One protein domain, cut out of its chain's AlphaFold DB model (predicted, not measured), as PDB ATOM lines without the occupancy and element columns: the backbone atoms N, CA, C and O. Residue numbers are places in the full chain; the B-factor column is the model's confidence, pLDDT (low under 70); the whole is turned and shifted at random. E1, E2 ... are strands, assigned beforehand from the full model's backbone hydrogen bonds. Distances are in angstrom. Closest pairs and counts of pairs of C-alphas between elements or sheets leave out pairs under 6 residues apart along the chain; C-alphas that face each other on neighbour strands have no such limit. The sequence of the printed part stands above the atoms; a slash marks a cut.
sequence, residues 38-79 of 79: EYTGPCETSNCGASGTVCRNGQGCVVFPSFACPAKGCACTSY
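AT A GLANCE: This is residues 38 to 79 of the 79 residues of an uncharacterized protein of Acaromyces ingoldii (UniProt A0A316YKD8). This domain has little regular structure: a small two-stranded hairpin, E1 and E2, with the long unnamed stretch of residues 38 to 58 folded along one side of it. Residues 43 to 44 and 47 to 48 of that stretch pair with each other, antiparallel. The printed part has 42 residues, 12 of them in the two named strands, and is all strand with no named helix. It is compact, with a radius of gyration of the C-alphas of 9.5 A, and only just elongated, spanning 27 by 18 by 11 A.

HOW THE PARTS SIT: Look first at E1, residues 59 to 64, and E2, residues 73 to 78, a hairpin of antiparallel neighbours at 145 degrees. Here N 62 and O 75 are 3.0 A apart, within hydrogen-bond range.

IN THESE COORDINATES: Find C-alpha 59 at (-21.184, -8.759, 49.621); E1 runs 14.2 A from there. E2 runs 16.4 A to C-alpha 78 at (-19.362, -10.945, 46.503).

THE WHOLE: The farthest C-alphas, Glu 38 and Asn 57, are 27.9 A apart. The printed part has no cut; the E1 to E2 link is short. Confidence is under 70 at residues 51, 66 and 67.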
ATOM      1  N   GLU A  38     -39.671 -25.007  48.169       83.06
ATOM      2  CA  GLU A  38     -39.122 -23.777  47.620       83.06
ATOM      3  C   GLU A  38     -39.059 -22.691  48.704       83.06
ATOM      4  O   GLU A  38     -40.020 -22.437  49.431       83.06
ATOM      5  N   TYR A  39     -37.907 -22.034  48.821       84.44
ATOM      6  CA  TYR A  39     -37.728 -20.908  49.724       84.44
ATOM      7  C   TYR A  39     -38.403 -19.658  49.159       84.44
ATOM      8  O   TYR A  39     -37.982 -19.120  48.136       84.44
ATOM      9  N   THR A  40     -39.406 -19.153  49.876       85.81
ATOM     10  CA  THR A  40     -40.163 -17.943  49.508       85.81
ATOM     11  C   THR A  40     -39.891 -16.750  50.430       85.81
ATOM     12  O   THR A  40     -40.584 -15.736  50.353       85.81
ATOM     13  N   GLY A  41     -38.942 -16.881  51.361       84.31
ATOM     14  CA  GLY A  41     -38.575 -15.810  52.287       84.31
ATOM     15  C   GLY A  41     -37.745 -14.706  51.617       84.31
ATOM     16  O   GLY A  41     -37.296 -14.855  50.479       84.31
ATOM     17  N   PRO A  42     -37.503 -13.580  52.307       85.38
ATOM     18  CA  PRO A  42     -36.719 -12.488  51.743       85.38
ATOM     19  C   PRO A  42     -35.210 -12.804  51.733       85.38
ATOM     20  O   PRO A  42     -34.708 -13.580  52.547       85.38
ATOM     21  N   CYS A  43     -34.472 -12.172  50.814       86.94
ATOM     22  CA  CYS A  43     -33.006 -12.192  50.762       86.94
ATOM     23  C   CYS A  43     -32.444 -10.853  51.257       86.94
ATOM     24  O   CYS A  43     -32.069  -9.995  50.460       86.94
ATOM     25  N   GLU A  44     -32.407 -10.651  52.577       88.00
ATOM     26  CA  GLU A  44     -31.933  -9.401  53.182       88.00
ATOM     27  C   GLU A  44     -30.461  -9.493  53.588       88.00
ATOM     28  O   GLU A  44     -30.024 -10.481  54.168       88.00
ATOM     29  N   THR A  45     -29.677  -8.438  53.361       83.06
ATOM     30  CA  THR A  45     -28.242  -8.409  53.712       83.06
ATOM     31  C   THR A  45     -27.987  -8.648  55.207       83.06
ATOM     32  O   THR A  45     -26.984  -9.259  55.579       83.06
ATOM     33  N   SER A  46     -28.897  -8.183  56.067       81.75
ATOM     34  CA  SER A  46     -28.861  -8.355  57.524       81.75
ATOM     35  C   SER A  46     -29.388  -9.706  58.014       81.75
ATOM     36  O   SER A  46     -29.279  -9.985  59.203       81.75
ATOM     37  N   ASN A  47     -29.984 -10.519  57.141       84.88
ATOM     38  CA  ASN A  47     -30.570 -11.815  57.482       84.88
ATOM     39  C   ASN A  47     -30.682 -12.683  56.215       84.88
ATOM     40  O   ASN A  47     -31.772 -12.962  55.712       84.88
ATOM     41  N   CYS A  48     -29.538 -13.024  55.627       86.12
ATOM     42  CA  CYS A  48     -29.473 -13.576  54.285       86.12
ATOM     43  C   CYS A  48     -29.896 -15.046  54.263       86.12
ATOM     44  O   CYS A  48     -29.128 -15.941  54.632       86.12
ATOM     45  N   GLY A  49     -31.118 -15.270  53.777       76.31
ATOM     46  CA  GLY A  49     -31.673 -16.585  53.478       76.31
ATOM     47  C   GLY A  49     -32.159 -17.358  54.696       76.31
ATOM     48  O   GLY A  49     -32.221 -16.844  55.809       76.31
ATOM     49  N   ALA A  50     -32.470 -18.638  54.477       70.38
ATOM     50  CA  ALA A  50     -33.003 -19.533  55.506       70.38
ATOM     51  C   ALA A  50     -32.077 -19.704  56.729       70.38
ATOM     52  O   ALA A  50     -32.559 -19.954  57.830       70.38
ATOM     53  N   SER A  51     -30.761 -19.552  56.552       69.50
ATOM     54  CA  SER A  51     -29.763 -19.712  57.623       69.50
ATOM     55  C   SER A  51     -29.571 -18.460  58.488       69.50
ATOM     56  O   SER A  51     -28.889 -18.526  59.506       69.50
ATOM     57  N   GLY A  52     -30.129 -17.321  58.069       78.88
ATOM     58  CA  GLY A  52     -30.063 -16.049  58.780       78.88
ATOM     59  C   GLY A  52     -28.673 -15.420  58.913       78.88
ATOM     60  O   GLY A  52     -28.328 -14.817  59.929       78.88
ATOM     61  N   THR A  53     -27.843 -15.572  57.883       85.06
ATOM     62  CA  THR A  53     -26.454 -15.092  57.889       85.06
ATOM     63  C   THR A  53     -26.369 -13.608  57.528       85.06
ATOM     64  O   THR A  53     -26.967 -13.174  56.552       85.06
ATOM     65  N   VAL A  54     -25.559 -12.816  58.234       90.44
ATOM     66  CA  VAL A  54     -25.272 -11.421  57.843       90.44
ATOM     67  C   VAL A  54     -24.140 -11.384  56.811       90.44
ATOM     68  O   VAL A  54     -23.044 -11.884  57.079       90.44
ATOM     69  N   CYS A  55     -24.371 -10.768  55.649       88.94
ATOM     70  CA  CYS A  55     -23.330 -10.604  54.631       88.94
ATOM     71  C   CYS A  55     -22.329  -9.505  55.014       88.94
ATOM     72  O   CYS A  55     -22.685  -8.494  55.620       88.94
ATOM     73  N   ARG A  56     -21.049  -9.697  54.671       90.00
ATOM     74  CA  ARG A  56     -19.978  -8.733  54.976       90.00
ATOM     75  C   ARG A  56     -20.019  -7.527  54.029       90.00
ATOM     76  O   ARG A  56     -20.654  -7.562  52.980       90.00
ATOM     77  N   ASN A  57     -19.277  -6.469  54.368       86.69
ATOM     78  CA  ASN A  57     -19.064  -5.340  53.455       86.69
ATOM     79  C   ASN A  57     -18.482  -5.816  52.115       86.69
ATOM     80  O   ASN A  57     -17.517  -6.579  52.098       86.69
ATOM     81  N   GLY A  58     -19.067  -5.350  51.007       88.38
ATOM     82  CA  GLY A  58     -18.714  -5.796  49.655       88.38
ATOM     83  C   GLY A  58     -19.398  -7.097  49.212       88.38
ATOM     84  O   GLY A  58     -19.048  -7.629  48.161       88.38
ATOM     85  N   GLN A  59     -20.363  -7.605  49.984       90.31
ATOM     86  CA  GLN A  59     -21.184  -8.759  49.621       90.31
ATOM     87  C   GLN A  59     -22.663  -8.374  49.490       90.31
ATOM     88  O   GLN A  59     -23.167  -7.546  50.249       90.31
ATOM     89  N   GLY A  60     -23.361  -9.007  48.550       88.62
ATOM     90  CA  GLY A  60     -24.810  -8.955  48.386       88.62
ATOM     91  C   GLY A  60     -25.472 -10.265  48.809       88.62
ATOM     92  O   GLY A  60     -24.860 -11.329  48.747       88.62
ATOM     93  N   CYS A  61     -26.734 -10.196  49.226       90.31
ATOM     94  CA  CYS A  61     -27.548 -11.383  49.468       90.31
ATOM     95  C   CYS A  61     -28.343 -11.730  48.204       90.31
ATOM     96  O   CYS A  61     -29.124 -10.908  47.727       90.31
ATOM     97  N   VAL A  62     -28.143 -12.929  47.655       89.50
ATOM     98  CA  VAL A  62     -28.801 -13.377  46.417       89.50
ATOM     99  C   VAL A  62     -29.453 -14.736  46.596       89.50
ATOM    100  O   VAL A  62     -29.044 -15.517  47.453       89.50
ATOM    101  N   VAL A  63     -30.462 -15.020  45.774       88.38
ATOM    102  CA  VAL A  63     -31.149 -16.316  45.756       88.38
ATOM    103  C   VAL A  63     -30.152 -17.432  45.438       88.38
ATOM    104  O   VAL A  63     -29.329 -17.310  44.528       88.38
ATOM    105  N   PHE A  64     -30.240 -18.518  46.200       85.00
ATOM    106  CA  PHE A  64     -29.467 -19.735  46.005       85.00
ATOM    107  C   PHE A  64     -30.419 -20.935  45.907       85.00
ATOM    108  O   PHE A  64     -31.353 -21.016  46.709       85.00
ATOM    109  N   PRO A  65     -30.172 -21.901  45.007       80.69
ATOM    110  CA  PRO A  65     -29.207 -21.880  43.904       80.69
ATOM    111  C   PRO A  65     -29.545 -20.833  42.827       80.69
ATOM    112  O   PRO A  65     -30.608 -20.219  42.852       80.69
ATOM    113  N   SER A  66     -28.609 -20.591  41.905       69.38
ATOM    114  CA  SER A  66     -28.758 -19.609  40.823       69.38
ATOM    115  C   SER A  66     -29.856 -19.986  39.817       69.38
ATOM    116  O   SER A  66     -30.356 -21.109  39.814       69.38
ATOM    117  N   PHE A  67     -30.212 -19.029  38.950       65.25
ATOM    118  CA  PHE A  67     -31.314 -19.113  37.987       65.25
ATOM    119  C   PHE A  67     -31.407 -20.475  37.278       65.25
ATOM    120  O   PHE A  67     -30.395 -20.992  36.810       65.25
ATOM    121  N   ALA A  68     -32.642 -20.979  37.162       74.69
ATOM    122  CA  ALA A  68     -33.063 -22.277  36.606       74.69
ATOM    123  C   ALA A  68     -33.258 -23.435  37.604       74.69
ATOM    124  O   ALA A  68     -33.683 -24.507  37.182       74.69
ATOM    125  N   CYS A  69     -33.070 -23.200  38.906       80.56
ATOM    126  CA  CYS A  69     -33.511 -24.112  39.962       80.56
ATOM    127  C   CYS A  69     -34.497 -23.423  40.918       80.56
ATOM    128  O   CYS A  69     -34.384 -22.208  41.102       80.56
ATOM    129  N   PRO A  70     -35.451 -24.161  41.528       83.56
ATOM    130  CA  PRO A  70     -36.300 -23.615  42.582       83.56
ATOM    131  C   PRO A  70     -35.434 -22.994  43.670       83.56
ATOM    132  O   PRO A  70     -34.388 -23.556  44.008       83.56
ATOM    133  N   ALA A  71     -35.852 -21.851  44.204       85.25
ATOM    134  CA  ALA A  71     -35.109 -21.201  45.269       85.25
ATOM    135  C   ALA A  71     -35.058 -22.113  46.495       85.25
ATOM    136  O   ALA A  71     -36.029 -22.764  46.870       85.25
ATOM    137  N   LYS A  72     -33.900 -22.164  47.133       84.25
ATOM    138  CA  LYS A  72     -33.642 -23.015  48.295       84.25
ATOM    139  C   LYS A  72     -33.241 -22.193  49.519       84.25
ATOM    140  O   LYS A  72     -33.296 -22.661  50.651       84.25
ATOM    141  N   GLY A  73     -32.870 -20.943  49.287       88.69
ATOM    142  CA  GLY A  73     -32.508 -19.975  50.296       88.69
ATOM    143  C   GLY A  73     -31.892 -18.758  49.634       88.69
ATOM    144  O   GLY A  73     -32.061 -18.509  48.438       88.69
ATOM    145  N   CYS A  74     -31.107 -18.040  50.421       89.31
ATOM    146  CA  CYS A  74     -30.229 -17.004  49.919       89.31
ATOM    147  C   CYS A  74     -28.823 -17.261  50.440       89.31
ATOM    148  O   CYS A  74     -28.645 -17.844  51.511       89.31
ATOM    149  N   ALA A  75     -27.835 -16.820  49.679       89.38
ATOM    150  CA  ALA A  75     -26.437 -16.892  50.047       89.38
ATOM    151  C   ALA A  75     -25.777 -15.530  49.838       89.38
ATOM    152  O   ALA A  75     -26.158 -14.757  48.955       89.38
ATOM    153  N   CYS A  76     -24.762 -15.248  50.650       89.06
ATOM    154  CA  CYS A  76     -23.920 -14.083  50.438       89.06
ATOM    155  C   CYS A  76     -23.012 -14.335  49.233       89.06
ATOM    156  O   CYS A  76     -22.217 -15.274  49.234       89.06
ATOM    157  N   THR A  77     -23.113 -13.479  48.227       87.19
ATOM    158  CA  THR A  77     -22.183 -13.406  47.100       87.19
ATOM    159  C   THR A  77     -21.336 -12.154  47.230       87.19
ATOM    160  O   THR A  77     -21.798 -11.143  47.750       87.19
ATOM    161  N   SER A  78     -20.105 -12.185  46.743       88.00
ATOM    162  CA  SER A  78     -19.362 -10.945  46.503       88.00
ATOM    163  C   SER A  78     -19.970 -10.205  45.305       88.00
ATOM    164  O   SER A  78     -20.519 -10.860  44.411       88.00
ATOM    165  N   TYR A  79     -19.901  -8.871  45.314       75.94
ATOM    166  CA  TYR A  79     -20.153  -8.056  44.119       75.94
ATOM    167  C   TYR A  79     -19.037  -8.208  43.081       75.94
ATOM    168  O   TYR A  79     -17.891  -8.516  43.491       75.94
TER     169      TYR A  79